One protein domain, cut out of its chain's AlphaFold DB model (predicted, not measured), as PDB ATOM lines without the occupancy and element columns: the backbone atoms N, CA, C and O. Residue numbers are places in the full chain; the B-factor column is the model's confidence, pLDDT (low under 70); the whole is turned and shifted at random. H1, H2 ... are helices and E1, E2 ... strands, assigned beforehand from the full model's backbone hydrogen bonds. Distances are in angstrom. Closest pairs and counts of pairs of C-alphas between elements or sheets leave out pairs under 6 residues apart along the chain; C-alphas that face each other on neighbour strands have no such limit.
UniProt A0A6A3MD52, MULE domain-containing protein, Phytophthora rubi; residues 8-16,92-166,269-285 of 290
ATOM      1  N   ASN A   8      22.404   3.079  23.006       39.62
ATOM      2  CA  ASN A   8      23.119   2.698  24.222       39.62
ATOM      3  C   ASN A   8      24.012   3.867  24.675       39.62
ATOM      4  O   ASN A   8      24.647   4.501  23.843       39.62
ATOM      5  N   GLN A   9      24.026   4.154  25.979       29.20
ATOM      6  CA  GLN A   9      24.446   5.438  26.579       29.20
ATOM      7  C   GLN A   9      25.963   5.607  26.798       29.20
ATOM      8  O   GLN A   9      26.396   6.119  27.833       29.20
ATOM      9  N   SER A  10      26.801   5.168  25.865       29.80
ATOM     10  CA  SER A  10      28.194   5.622  25.853       29.80
ATOM     11  C   SER A  10      28.871   5.330  24.529       29.80
ATOM     12  O   SER A  10      28.996   4.169  24.154       29.80
ATOM     13  N   PHE A  11      29.379   6.383  23.905       36.12
ATOM     14  CA  PHE A  11      30.248   6.346  22.738       36.12
ATOM     15  C   PHE A  11      31.683   5.920  23.058       36.12
ATOM     16  O   PHE A  11      32.309   6.455  23.983       36.12
ATOM     17  N   ARG A  12      32.261   5.052  22.221       47.62
ATOM     18  CA  ARG A  12      33.710   4.827  22.129       47.62
ATOM     19  C   ARG A  12      34.135   4.615  20.678       47.62
ATOM     20  O   ARG A  12      33.490   3.904  19.910       47.62
ATOM     21  N   ALA A  13      35.271   5.197  20.308       37.34
ATOM     22  CA  ALA A  13      35.881   4.966  19.006       37.34
ATOM     23  C   ALA A  13      37.359   4.584  19.177       37.34
ATOM     24  O   ALA A  13      38.037   4.985  20.123       37.34
ATOM     25  N   ALA A  14      37.892   3.781  18.268       46.41
ATOM     26  CA  ALA A  14      39.312   3.488  18.203       46.41
ATOM     27  C   ALA A  14      39.793   3.540  16.753       46.41
ATOM     28  O   ALA A  14      39.084   3.118  15.851       46.41
ATOM     29  N   ALA A  15      40.989   4.052  16.500       42.59
ATOM     30  CA  ALA A  15      41.612   4.061  15.185       42.59
ATOM     31  C   ALA A  15      42.857   3.161  15.183       42.59
ATOM     32  O   ALA A  15      43.419   2.851  16.227       42.59
ATOM     33  N   HIS A  16      43.319   2.705  14.029       40.62
ATOM     34  CA  HIS A  16      44.596   1.994  13.926       40.62
ATOM     35  C   HIS A  16      45.544   2.765  13.010       40.62
ATOM     36  O   HIS A  16      45.176   3.090  11.883       40.62
ATOM     37  N   ALA A  92      31.776  11.745  28.238       33.88
ATOM     38  CA  ALA A  92      33.183  11.640  27.872       33.88
ATOM     39  C   ALA A  92      33.366  10.475  26.889       33.88
ATOM     40  O   ALA A  92      32.984   9.345  27.182       33.88
ATOM     41  N   SER A  93      33.950  10.760  25.729       41.47
ATOM     42  CA  SER A  93      34.073   9.830  24.606       41.47
ATOM     43  C   SER A  93      35.549   9.577  24.259       41.47
ATOM     44  O   SER A  93      36.189  10.469  23.691       41.47
ATOM     45  N   PRO A  94      36.142   8.420  24.619       40.81
ATOM     46  CA  PRO A  94      37.538   8.134  24.301       40.81
ATOM     47  C   PRO A  94      37.711   7.737  22.831       40.81
ATOM     48  O   PRO A  94      37.014   6.845  22.340       40.81
ATOM     49  N   LEU A  95      38.692   8.353  22.155       45.12
ATOM     50  CA  LEU A  95      39.234   7.871  20.888       45.12
ATOM     51  C   LEU A  95      40.651   7.321  21.105       45.12
ATOM     52  O   LEU A  95      41.592   8.060  21.405       45.12
ATOM     53  N   SER A  96      40.821   6.010  20.941       44.28
ATOM     54  CA  SER A  96      42.116   5.340  21.159       44.28
ATOM     55  C   SER A  96      42.759   4.904  19.855       44.28
ATOM     56  O   SER A  96      42.051   4.469  18.963       44.28
ATOM     57  N   VAL A  97      44.084   4.945  19.732       44.62
ATOM     58  CA  VAL A  97      44.783   4.369  18.580       44.62
ATOM     59  C   VAL A  97      45.549   3.113  18.962       44.62
ATOM     60  O   VAL A  97      46.317   3.110  19.920       44.62
ATOM     61  N   ALA A  98      45.352   2.028  18.222       39.38
ATOM     62  CA  ALA A  98      46.126   0.804  18.392       39.38
ATOM     63  C   ALA A  98      47.243   0.715  17.341       39.38
ATOM     64  O   ALA A  98      47.039   1.075  16.181       39.38
ATOM     65  N   GLY A  99      48.413   0.225  17.753       34.34
ATOM     66  CA  GLY A  99      49.555  -0.072  16.889       34.34
ATOM     67  C   GLY A  99      50.587  -0.919  17.643       34.34
ATOM     68  O   GLY A  99      50.839  -0.681  18.821       34.34
ATOM     69  N   ALA A 100      51.156  -1.939  16.987       38.03
ATOM     70  CA  ALA A 100      52.197  -2.824  17.540       38.03
ATOM     71  C   ALA A 100      51.846  -3.489  18.895       38.03
ATOM     72  O   ALA A 100      52.596  -3.389  19.862       38.03
ATOM     73  N   ASN A 101      50.696  -4.172  18.977       45.47
ATOM     74  CA  ASN A 101      50.195  -4.832  20.194       45.47
ATOM     75  C   ASN A 101      49.991  -3.917  21.416       45.47
ATOM     76  O   ASN A 101      49.704  -4.438  22.492       45.47
ATOM     77  N   ASN A 102      50.022  -2.591  21.252       49.19
ATOM     78  CA  ASN A 102      49.688  -1.621  22.292       49.19
ATOM     79  C   ASN A 102      48.501  -0.746  21.866       49.19
ATOM     80  O   ASN A 102      48.322  -0.419  20.693       49.19
ATOM     81  N   THR A 103      47.682  -0.372  22.845       56.91
ATOM     82  CA  THR A 103      46.643   0.657  22.722       56.91
ATOM     83  C   THR A 103      47.164   1.934  23.356       56.91
ATOM     84  O   THR A 103      47.471   1.945  24.545       56.91
ATOM     85  N   ILE A 104      47.273   2.993  22.563       63.41
ATOM     86  CA  ILE A 104      47.679   4.324  23.003       63.41
ATOM     87  C   ILE A 104      46.445   5.214  22.913       63.41
ATOM     88  O   ILE A 104      45.829   5.346  21.857       63.41
ATOM     89  N   HIS A 105      46.054   5.819  24.026       69.94
ATOM     90  CA  HIS A 105      45.005   6.833  24.011       69.94
ATOM     91  C   HIS A 105      45.573   8.122  23.402       69.94
ATOM     92  O   HIS A 105      46.638   8.574  23.822       69.94
ATOM     93  N   ILE A 106      44.923   8.658  22.362       70.81
ATOM     94  CA  ILE A 106      45.429   9.828  21.620       70.81
ATOM     95  C   ILE A 106      44.609  11.078  21.924       70.81
ATOM     96  O   ILE A 106      45.175  12.165  22.036       70.81
ATOM     97  N   VAL A 107      43.285  10.953  22.034       75.94
ATOM     98  CA  VAL A 107      42.425  12.106  22.296       75.94
ATOM     99  C   VAL A 107      41.199  11.713  23.108       75.94
ATOM    100  O   VAL A 107      40.607  10.647  22.929       75.94
ATOM    101  N   GLN A 108      40.812  12.616  24.003       79.38
ATOM    102  CA  GLN A 108      39.537  12.593  24.703       79.38
ATOM    103  C   GLN A 108      38.752  13.828  24.277       79.38
ATOM    104  O   GLN A 108      39.289  14.935  24.324       79.38
ATOM    105  N   ALA A 109      37.487  13.647  23.908       81.25
ATOM    106  CA  ALA A 109      36.574  14.756  23.674       81.25
ATOM    107  C   ALA A 109      35.407  14.694  24.665       81.25
ATOM    108  O   ALA A 109      34.869  13.621  24.957       81.25
ATOM    109  N   PHE A 110      35.022  15.865  25.165       82.50
ATOM    110  CA  PHE A 110      33.747  16.073  25.837       82.50
ATOM    111  C   PHE A 110      32.817  16.725  24.829       82.50
ATOM    112  O   PHE A 110      33.105  17.811  24.326       82.50
ATOM    113  N   ILE A 111      31.733  16.032  24.515       85.38
ATOM    114  CA  ILE A 111      30.722  16.505  23.577       85.38
ATOM    115  C   ILE A 111      29.422  16.761  24.328       85.38
ATOM    116  O   ILE A 111      29.157  16.162  25.372       85.38
ATOM    117  N   ARG A 112      28.633  17.698  23.806       82.69
ATOM    118  CA  ARG A 112      27.399  18.165  24.442       82.69
ATOM    119  C   ARG A 112      26.265  17.145  24.327       82.69
ATOM    120  O   ARG A 112      25.454  17.036  25.240       82.69
ATOM    121  N   SER A 113      26.207  16.421  23.213       84.12
ATOM    122  CA  SER A 113      25.220  15.371  22.963       84.12
ATOM    123  C   SER A 113      25.762  14.290  22.027       84.12
ATOM    124  O   SER A 113      26.736  14.506  21.314       84.12
ATOM    125  N   GLU A 114      25.116  13.123  22.028       86.62
ATOM    126  CA  GLU A 114      25.398  11.990  21.133       86.62
ATOM    127  C   GLU A 114      24.639  12.147  19.804       86.62
ATOM    128  O   GLU A 114      23.816  11.313  19.433       86.62
ATOM    129  N   GLN A 115      24.845  13.277  19.124       89.56
ATOM    130  CA  GLN A 115      24.211  13.578  17.840       89.56
ATOM    131  C   GLN A 115      25.255  13.836  16.760       89.56
ATOM    132  O   GLN A 115      26.396  14.209  17.032       89.56
ATOM    133  N   GLU A 116      24.841  13.674  15.505       91.94
ATOM    134  CA  GLU A 116      25.741  13.720  14.347       91.94
ATOM    135  C   GLU A 116      26.570  15.018  14.271       91.94
ATOM    136  O   GLU A 116      27.783  14.913  14.079       91.94
ATOM    137  N   PRO A 117      26.008  16.223  14.516       93.44
ATOM    138  CA  PRO A 117      26.795  17.458  14.509       93.44
ATOM    139  C   PRO A 117      27.856  17.524  15.615       93.44
ATOM    140  O   PRO A 117      28.926  18.096  15.413       93.44
ATOM    141  N   ASP A 118      27.575  16.949  16.787       89.88
ATOM    142  CA  ASP A 118      28.517  16.940  17.906       89.88
ATOM    143  C   ASP A 118      29.690  15.981  17.620       89.88
ATOM    144  O   ASP A 118      30.848  16.298  17.919       89.88
ATOM    145  N   TYR A 119      29.416  14.844  16.969       92.38
ATOM    146  CA  TYR A 119      30.453  13.920  16.504       92.38
ATOM    147  C   TYR A 119      31.278  14.485  15.350       92.38
ATOM    148  O   TYR A 119      32.504  14.377  15.387       92.38
ATOM    149  N   ASP A 120      30.647  15.113  14.355       92.62
ATOM    150  CA  ASP A 120      31.352  15.783  13.252       92.62
ATOM    151  C   ASP A 120      32.322  16.836  13.799       92.62
ATOM    152  O   ASP A 120      33.504  16.835  13.444       92.62
ATOM    153  N   TRP A 121      31.876  17.663  14.752       92.94
ATOM    154  CA  TRP A 121      32.749  18.630  15.409       92.94
ATOM    155  C   TRP A 121      33.969  17.956  16.054       92.94
ATOM    156  O   TRP A 121      35.104  18.356  15.776       92.94
ATOM    157  N   ALA A 122      33.760  16.913  16.865       91.50
ATOM    158  CA  ALA A 122      34.843  16.219  17.563       91.50
ATOM    159  C   ALA A 122      35.837  15.560  16.590       91.50
ATOM    160  O   ALA A 122      37.056  15.661  16.764       91.50
ATOM    161  N   LEU A 123      35.337  14.931  15.526       93.31
ATOM    162  CA  LEU A 123      36.154  14.285  14.498       93.31
ATOM    163  C   LEU A 123      36.952  15.304  13.671       93.31
ATOM    164  O   LEU A 123      38.100  15.035  13.305       93.31
ATOM    165  N   ARG A 124      36.410  16.503  13.426       93.81
ATOM    166  CA  ARG A 124      37.160  17.602  12.795       93.81
ATOM    167  C   ARG A 124      38.282  18.121  13.687       93.81
ATOM    168  O   ARG A 124      39.364  18.422  13.175       93.81
ATOM    169  N   GLN A 125      38.065  18.181  15.003       91.38
ATOM    170  CA  GLN A 125      39.135  18.529  15.945       91.38
ATOM    171  C   GLN A 125      40.242  17.474  15.933       91.38
ATOM    172  O   GLN A 125      41.417  17.825  15.827       91.38
ATOM    173  N   LEU A 126      39.881  16.186  15.943       90.69
ATOM    174  CA  LEU A 126      40.839  15.092  15.773       90.69
ATOM    175  C   LEU A 126      41.651  15.259  14.482       90.69
ATOM    176  O   LEU A 126      42.878  15.201  14.520       90.69
ATOM    177  N   ARG A 127      40.980  15.473  13.346       90.81
ATOM    178  CA  ARG A 127      41.639  15.631  12.043       90.81
ATOM    179  C   ARG A 127      42.619  16.803  12.046       90.81
ATOM    180  O   ARG A 127      43.735  16.671  11.550       90.81
ATOM    181  N   THR A 128      42.211  17.926  12.631       91.75
ATOM    182  CA  THR A 128      43.048  19.125  12.768       91.75
ATOM    183  C   THR A 128      44.264  18.843  13.643       91.75
ATOM    184  O   THR A 128      45.385  19.151  13.251       91.75
ATOM    185  N   MET A 129      44.071  18.189  14.791       90.00
ATOM    186  CA  MET A 129      45.160  17.798  15.684       90.00
ATOM    187  C   MET A 129      46.148  16.856  14.986       90.00
ATOM    188  O   MET A 129      47.355  17.080  15.071       90.00
ATOM    189  N   MET A 130      45.658  15.856  14.247       89.44
ATOM    190  CA  MET A 130      46.511  14.947  13.476       89.44
ATOM    191  C   MET A 130      47.345  15.703  12.440       89.44
ATOM    192  O   MET A 130      48.553  15.490  12.358       89.44
ATOM    193  N   PHE A 131      46.724  16.627  11.704       90.75
ATOM    194  CA  PHE A 131      47.408  17.457  10.715       90.75
ATOM    195  C   PHE A 131      48.492  18.338  11.350       90.75
ATOM    196  O   PHE A 131      49.643  18.294  10.922       90.75
ATOM    197  N   LEU A 132      48.159  19.079  12.411       92.88
ATOM    198  CA  LEU A 132      49.093  19.991  13.081       92.88
ATOM    199  C   LEU A 132      50.294  19.270  13.710       92.88
ATOM    200  O   LEU A 132      51.375  19.844  13.800       92.88
ATOM    201  N   ASN A 133      50.117  18.016  14.132       89.31
ATOM    202  CA  ASN A 133      51.164  17.220  14.770       89.31
ATOM    203  C   ASN A 133      51.852  16.233  13.811       89.31
ATOM    204  O   ASN A 133      52.610  15.378  14.268       89.31
ATOM    205  N   ASN A 134      51.608  16.332  12.497       89.50
ATOM    206  CA  ASN A 134      52.152  15.417  11.485       89.50
ATOM    207  C   ASN A 134      51.881  13.929  11.796       89.50
ATOM    208  O   ASN A 134      52.718  13.056  11.552       89.50
ATOM    209  N   ILE A 135      50.706  13.629  12.353       87.12
ATOM    210  CA  ILE A 135      50.249  12.265  12.617       87.12
ATOM    211  C   ILE A 135      49.538  11.756  11.364       87.12
ATOM    212  O   ILE A 135      48.554  12.341  10.910       87.12
ATOM    213  N   SER A 136      50.017  10.638  10.817       86.00
ATOM    214  CA  SER A 136      49.372   9.983   9.680       86.00
ATOM    215  C   SER A 136      47.934   9.583  10.000       86.00
ATOM    216  O   SER A 136      47.629   9.125  11.104       86.00
ATOM    217  N   ALA A 137      47.063   9.699   8.999       85.75
ATOM    218  CA  ALA A 137      45.689   9.240   9.108       85.75
ATOM    219  C   ALA A 137      45.628   7.734   9.439       85.75
ATOM    220  O   ALA A 137      46.506   6.966   9.022       85.75
ATOM    221  N   PRO A 138      44.602   7.295  10.184       85.94
ATOM    222  CA  PRO A 138      44.438   5.889  10.501       85.94
ATOM    223  C   PRO A 138      44.063   5.082   9.258       85.94
ATOM    224  O   PRO A 138      43.466   5.585   8.311       85.94
ATOM    225  N   GLN A 139      44.406   3.798   9.278       85.31
ATOM    226  CA  GLN A 139      44.058   2.853   8.215       85.31
ATOM    227  C   GLN A 139      42.647   2.301   8.362       85.31
ATOM    228  O   GLN A 139      42.054   1.865   7.383       85.31
ATOM    229  N   VAL A 140      42.126   2.282   9.587       84.94
ATOM    230  CA  VAL A 140      40.774   1.821   9.885       84.94
ATOM    231  C   VAL A 140      40.284   2.474  11.169       84.94
ATOM    232  O   VAL A 140      41.058   2.667  12.114       84.94
ATOM    233  N   PHE A 141      38.995   2.790  11.197       89.12
ATOM    234  CA  PHE A 141      38.264   3.132  12.411       89.12
ATOM    235  C   PHE A 141      37.441   1.940  12.895       89.12
ATOM    236  O   PHE A 141      36.865   1.204  12.098       89.12
ATOM    237  N   PHE A 142      37.358   1.801  14.209       85.19
ATOM    238  CA  PHE A 142      36.430   0.950  14.928       85.19
ATOM    239  C   PHE A 142      35.523   1.830  15.770       85.19
ATOM    240  O   PHE A 142      36.019   2.647  16.546       85.19
ATOM    241  N   SER A 143      34.216   1.650  15.661       88.25
ATOM    242  CA  SER A 143      33.283   2.345  16.538       88.25
ATOM    243  C   SER A 143      32.136   1.463  16.979       88.25
ATOM    244  O   SER A 143      31.910   0.369  16.456       88.25
ATOM    245  N   ASP A 144      31.379   1.968  17.935       86.12
ATOM    246  CA  ASP A 144      30.106   1.378  18.312       86.12
ATOM    247  C   ASP A 144      29.115   1.455  17.145       86.12
ATOM    248  O   ASP A 144      29.288   2.230  16.198       86.12
ATOM    249  N   ALA A 145      28.073   0.626  17.202       87.00
ATOM    250  CA  ALA A 145      27.002   0.614  16.212       87.00
ATOM    251  C   ALA A 145      26.020   1.772  16.452       87.00
ATOM    252  O   ALA A 145      24.857   1.556  16.787       87.00
ATOM    253  N   GLU A 146      26.512   2.999  16.305       89.38
ATOM    254  CA  GLU A 146      25.764   4.236  16.511       89.38
ATOM    255  C   GLU A 146      25.738   5.027  15.194       89.38
ATOM    256  O   GLU A 146      26.770   5.267  14.567       89.38
ATOM    257  N   LEU A 147      24.536   5.343  14.708       90.69
ATOM    258  CA  LEU A 147      24.346   5.827  13.341       90.69
ATOM    259  C   LEU A 147      24.880   7.249  13.148       90.69
ATOM    260  O   LEU A 147      25.447   7.533  12.092       90.69
ATOM    261  N   ALA A 148      24.714   8.125  14.138       91.12
ATOM    262  CA  ALA A 148      25.177   9.503  14.065       91.12
ATOM    263  C   ALA A 148      26.708   9.574  13.955       91.12
ATOM    264  O   ALA A 148      27.246  10.299  13.120       91.12
ATOM    265  N   LEU A 149      27.416   8.759  14.730       91.06
ATOM    266  CA  LEU A 149      28.856   8.588  14.670       91.06
ATOM    267  C   LEU A 149      29.301   8.007  13.333       91.06
ATOM    268  O   LEU A 149      30.251   8.508  12.734       91.06
ATOM    269  N   ILE A 150      28.623   6.964  12.850       91.81
ATOM    270  CA  ILE A 150      28.942   6.357  11.553       91.81
ATOM    271  C   ILE A 150      28.858   7.405  10.440       91.81
ATOM    272  O   ILE A 150      29.794   7.526   9.648       91.81
ATOM    273  N   ASN A 151      27.773   8.180  10.404       93.88
ATOM    274  CA  ASN A 151      27.596   9.242   9.419       93.88
ATOM    275  C   ASN A 151      28.694  10.313   9.552       93.88
ATOM    276  O   ASN A 151      29.307  10.696   8.555       93.88
ATOM    277  N   ALA A 152      29.003  10.747  10.778       94.56
ATOM    278  CA  ALA A 152      30.037  11.746  11.035       94.56
ATOM    279  C   ALA A 152      31.448  11.269  10.629       94.56
ATOM    280  O   ALA A 152      32.233  12.047  10.075       94.56
ATOM    281  N   LEU A 153      31.775   9.990  10.854       93.81
ATOM    282  CA  LEU A 153      33.026   9.366  10.404       93.81
ATOM    283  C   LEU A 153      33.125   9.348   8.882       93.81
ATOM    284  O   LEU A 153      34.153   9.753   8.339       93.81
ATOM    285  N   GLU A 154      32.064   8.920   8.199       93.06
ATOM    286  CA  GLU A 154      32.024   8.865   6.733       93.06
ATOM    287  C   GLU A 154      32.153  10.253   6.097       93.06
ATOM    288  O   GLU A 154      32.826  10.398   5.075       93.06
ATOM    289  N   ALA A 155      31.570  11.278   6.725       94.44
ATOM    290  CA  ALA A 155      31.678  12.661   6.276       94.44
ATOM    291  C   ALA A 155      33.072  13.264   6.534       94.44
ATOM    292  O   ALA A 155      33.627  13.949   5.672       94.44
ATOM    293  N   THR A 156      33.660  13.016   7.711       94.00
ATOM    294  CA  THR A 156      34.915  13.672   8.128       94.00
ATOM    295  C   THR A 156      36.164  12.985   7.574       94.00
ATOM    296  O   THR A 156      37.159  13.654   7.258       94.00
ATOM    297  N   PHE A 157      36.115  11.658   7.444       93.06
ATOM    298  CA  PHE A 157      37.210  10.794   7.005       93.06
ATOM    299  C   PHE A 157      36.801   9.925   5.803       93.06
ATOM    300  O   PHE A 157      36.854   8.692   5.874       93.06
ATOM    301  N   PRO A 158      36.413  10.544   4.672       92.81
ATOM    302  CA  PRO A 158      36.023   9.791   3.491       92.81
ATOM    303  C   PRO A 158      37.203   8.948   2.993       92.81
ATOM    304  O   PRO A 158      38.336   9.420   2.902       92.81
ATOM    305  N   GLY A 159      36.934   7.683   2.672       89.38
ATOM    306  CA  GLY A 159      37.930   6.753   2.136       89.38
ATOM    307  C   GLY A 159      38.722   5.957   3.178       89.38
ATOM    308  O   GLY A 159      39.413   5.017   2.788       89.38
ATOM    309  N   ILE A 160      38.595   6.252   4.477       90.62
ATOM    310  CA  ILE A 160      39.139   5.382   5.530       90.62
ATOM    311  C   ILE A 160      38.096   4.307   5.866       90.62
ATOM    312  O   ILE A 160      36.964   4.648   6.219       90.62
ATOM    313  N   PRO A 161      38.435   3.009   5.768       90.81
ATOM    314  CA  PRO A 161      37.551   1.935   6.193       90.81
ATOM    315  C   PRO A 161      37.055   2.116   7.629       90.81
ATOM    316  O   PRO A 161      37.817   2.443   8.539       90.81
ATOM    317  N   HIS A 162      35.775   1.832   7.835       91.12
ATOM    318  CA  HIS A 162      35.142   1.844   9.143       91.12
ATOM    319  C   HIS A 162      34.529   0.469   9.438       91.12
ATOM    320  O   HIS A 162      33.748  -0.053   8.636       91.12
ATOM    321  N   LEU A 163      34.900  -0.119  10.575       91.00
ATOM    322  CA  LEU A 163      34.431  -1.408  11.075       91.00
ATOM    323  C   LEU A 163      33.674  -1.219  12.391       91.00
ATOM    324  O   LEU A 163      33.981  -0.326  13.174       91.00
ATOM    325  N   LEU A 164      32.695  -2.079  12.661       90.31
ATOM    326  CA  LEU A 164      31.968  -2.027  13.927       90.31
ATOM    327  C   LEU A 164      32.731  -2.780  15.019       90.31
ATOM    328  O   LEU A 164      33.352  -3.815  14.770       90.31
ATOM    329  N   CYS A 165      32.650  -2.282  16.248       86.81
ATOM    330  CA  CYS A 165      33.188  -2.959  17.415       86.81
ATOM    331  C   CYS A 165      32.394  -4.243  17.678       86.81
ATOM    332  O   CYS A 165      31.225  -4.203  18.074       86.81
ATOM    333  N   LEU A 166      33.049  -5.395  17.500       85.50
ATOM    334  CA  LEU A 166      32.416  -6.703  17.660       85.50
ATOM    335  C   LEU A 166      31.828  -6.888  19.056       85.50
ATOM    336  O   LEU A 166      30.735  -7.424  19.195       85.50
ATOM    337  N   THR A 269      37.214  -3.180  21.040       48.31
ATOM    338  CA  THR A 269      37.771  -2.095  21.866       48.31
ATOM    339  C   THR A 269      38.133  -2.546  23.286       48.31
ATOM    340  O   THR A 269      38.415  -1.703  24.126       48.31
ATOM    341  N   SER A 270      38.181  -3.850  23.584       43.09
ATOM    342  CA  SER A 270      38.283  -4.378  24.960       43.09
ATOM    343  C   SER A 270      39.484  -3.882  25.772       43.09
ATOM    344  O   SER A 270      39.437  -3.848  26.998       43.09
ATOM    345  N   ARG A 271      40.560  -3.435  25.115       43.81
ATOM    346  CA  ARG A 271      41.712  -2.803  25.785       43.81
ATOM    347  C   ARG A 271      41.476  -1.340  26.184       43.81
ATOM    348  O   ARG A 271      42.132  -0.847  27.092       43.81
ATOM    349  N   VAL A 272      40.531  -0.665  25.537       45.47
ATOM    350  CA  VAL A 272      40.034   0.681  25.876       45.47
ATOM    351  C   VAL A 272      39.007   0.607  27.014       45.47
ATOM    352  O   VAL A 272      38.908   1.531  27.818       45.47
ATOM    353  N   ASP A 273      38.301  -0.523  27.146       39.66
ATOM    354  CA  ASP A 273      37.235  -0.712  28.140       39.66
ATOM    355  C   ASP A 273      37.746  -0.708  29.589       39.66
ATOM    356  O   ASP A 273      37.062  -0.197  30.476       39.66
ATOM    357  N   GLY A 274      38.964  -1.209  29.829       39.19
ATOM    358  CA  GLY A 274      39.612  -1.121  31.141       39.19
ATOM    359  C   GLY A 274      39.885   0.326  31.560       39.19
ATOM    360  O   GLY A 274      39.616   0.697  32.699       39.19
ATOM    361  N   TYR A 275      40.334   1.168  30.623       37.72
ATOM    362  CA  TYR A 275      40.618   2.581  30.884       37.72
ATOM    363  C   TYR A 275      39.344   3.400  31.139       37.72
ATOM    364  O   TYR A 275      39.330   4.206  32.069       37.72
ATOM    365  N   ASP A 276      38.264   3.174  30.383       38.81
ATOM    366  CA  ASP A 276      36.993   3.884  30.604       38.81
ATOM    367  C   ASP A 276      36.291   3.434  31.897       38.81
ATOM    368  O   ASP A 276      35.732   4.261  32.612       38.81
ATOM    369  N   ALA A 277      36.366   2.146  32.255       38.28
ATOM    370  CA  ALA A 277      35.845   1.651  33.532       38.28
ATOM    371  C   ALA A 277      36.604   2.248  34.728       38.28
ATOM    372  O   ALA A 277      35.982   2.686  35.697       38.28
ATOM    373  N   THR A 278      37.937   2.336  34.649       37.66
ATOM    374  CA  THR A 278      38.750   3.009  35.672       37.66
ATOM    375  C   THR A 278      38.441   4.505  35.743       37.66
ATOM    376  O   THR A 278      38.311   5.040  36.839       37.66
ATOM    377  N   MET A 279      38.263   5.189  34.609       35.97
ATOM    378  CA  MET A 279      37.986   6.629  34.587       35.97
ATOM    379  C   MET A 279      36.576   6.968  35.088       35.97
ATOM    380  O   MET A 279      36.420   7.899  35.872       35.97
ATOM    381  N   LYS A 280      35.557   6.179  34.719       40.00
ATOM    382  CA  LYS A 280      34.199   6.291  35.276       40.00
ATOM    383  C   LYS A 280      34.164   5.977  36.770       40.00
ATOM    384  O   LYS A 280      33.445   6.652  37.496       40.00
ATOM    385  N   ALA A 281      34.965   5.021  37.242       39.72
ATOM    386  CA  ALA A 281      35.122   4.770  38.674       39.72
ATOM    387  C   ALA A 281      35.752   5.979  39.390       39.72
ATOM    388  O   ALA A 281      35.229   6.417  40.408       39.72
ATOM    389  N   TRP A 282      36.805   6.574  38.819       37.31
ATOM    390  CA  TRP A 282      37.446   7.780  39.358       37.31
ATOM    391  C   TRP A 282      36.508   8.997  39.394       37.31
ATOM    392  O   TRP A 282      36.428   9.682  40.414       37.31
ATOM    393  N   LEU A 283      35.759   9.248  38.318       43.97
ATOM    394  CA  LEU A 283      34.790  10.349  38.239       43.97
ATOM    395  C   LEU A 283      33.544  10.099  39.107       43.97
ATOM    396  O   LEU A 283      32.986  11.039  39.666       43.97
ATOM    397  N   GLY A 284      33.131   8.840  39.277       37.00
ATOM    398  CA  GLY A 284      32.053   8.452  40.191       37.00
ATOM    399  C   GLY A 284      32.427   8.612  41.668       37.00
ATOM    400  O   GLY A 284      31.559   8.885  42.492       37.00
ATOM    401  N   THR A 285      33.716   8.504  42.010       38.00
ATOM    402  CA  THR A 285      34.218   8.784  43.367       38.00
ATOM    403  C   THR A 285      34.423  10.270  43.664       38.00
ATOM    404  O   THR A 285      34.579  10.630  44.827       38.00
TER     405      THR A 285
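What this domain is: This is residues 8 to 16, 92 to 166 and 269 to 285 of the 290 residues of the protein "MULE domain-containing protein" of Phytophthora rubi (UniProt A0A6A3MD52). A strongly twisted sheet of five strands makes the core, with H1 and H2 side by side over one face and H3 on the other face, packed on the sheet with its residues 271 to 280. The strands' lines turn by 91 degrees from edge to edge, and E2 and E3 form a long hairpin at one edge. The printed part has 101 residues, with three named helices and five named strands in the order E1 E2 E3 H1 E4 H2 E5 H3, of mixed class. The sheet is mixed, in the order E3 E2 E1 E4 E5. The whole is compact, with a radius of gyration of the C-alphas of 13.1 A and spans of 39 by 32 by 28 A.

Where its parts are: Begin with the sheet: find C-alpha 13 at (35.881, 4.966, 19.006), where E1, residues 13 to 16, starts its 10.5 A. E2, residues 92 to 99, covers 22.9 A, and E3, residues 102 to 111, 26.3 A. E4 is residues 140 to 143, 10.0 A, and E5 residues 162 to 164, 6.9 A. From C-alpha 116 at (25.741, 13.720, 14.347), H1 runs 24.2 A to residue 132. H2 is residues 147 to 156, 14.2 A. H3, residues 270 to 285, runs 23.0 A to C-alpha 285 at (34.218, 8.784, 43.367).

How they stand to each other: Look first at inner strand E1: it is parallel to E2, with N 15 and O 96 2.7 A apart, and antiparallel to E4, with N 142 and O 14 2.7 A apart. In the hairpin of E2 and E3, antiparallel, N 97 and O 104 are 2.8 A apart. E4 and edge strand E5 are parallel, with N 163 and O 141 2.8 A apart; these pairs are within hydrogen-bond range. The sheet is only just strongly twisted, its C-alphas up to 4.1 A off the best plane. Three layers result from helices on both faces: H1 and H2 on one, H3 on the other. H1 is on the sheet at a height of 9.7 A, over E3; their closest C-alphas are Ile 111 and Asp 118, 6.1 A. H2 runs along the strands, at 20 degrees to E4 on the local plane. H1 and H2 touch, closest at the C-alphas of Glu 116 and Ala 148, 4.3 A, at a tilt of 36 degrees, only just steep, the same way. H3 lies over E2 at a height of 8.6 A; their closest C-alphas are Ser 96 and Val 272, 6.9 A. E4, H2, E5 is a strand-helix-strand unit, two parallel neighbour strands with a helix between in the chain, and E3, H1, E4 is a split one, with E2 and E1 between its strands; both crossovers are right-handed. H1 and H2 have every O i to N i+4 pair within hydrogen-bond range, H3 10 of 12.

The domain as a whole: The C-alphas of Gly 159 and Thr 285, the two farthest apart, are 41.4 A from each other. Two cuts interrupt the printed part: residues 17 to 91, with 20.4 A from C-alpha 16 to C-alpha 92, and residues 167 to 268, with 8.2 A from C-alpha 166 to C-alpha 269. Of the links printed whole, none is long. The mean pLDDT of the printed part is 70.4, and residues 8 to 16, 92 to 105 and 269 to 285 are under 70.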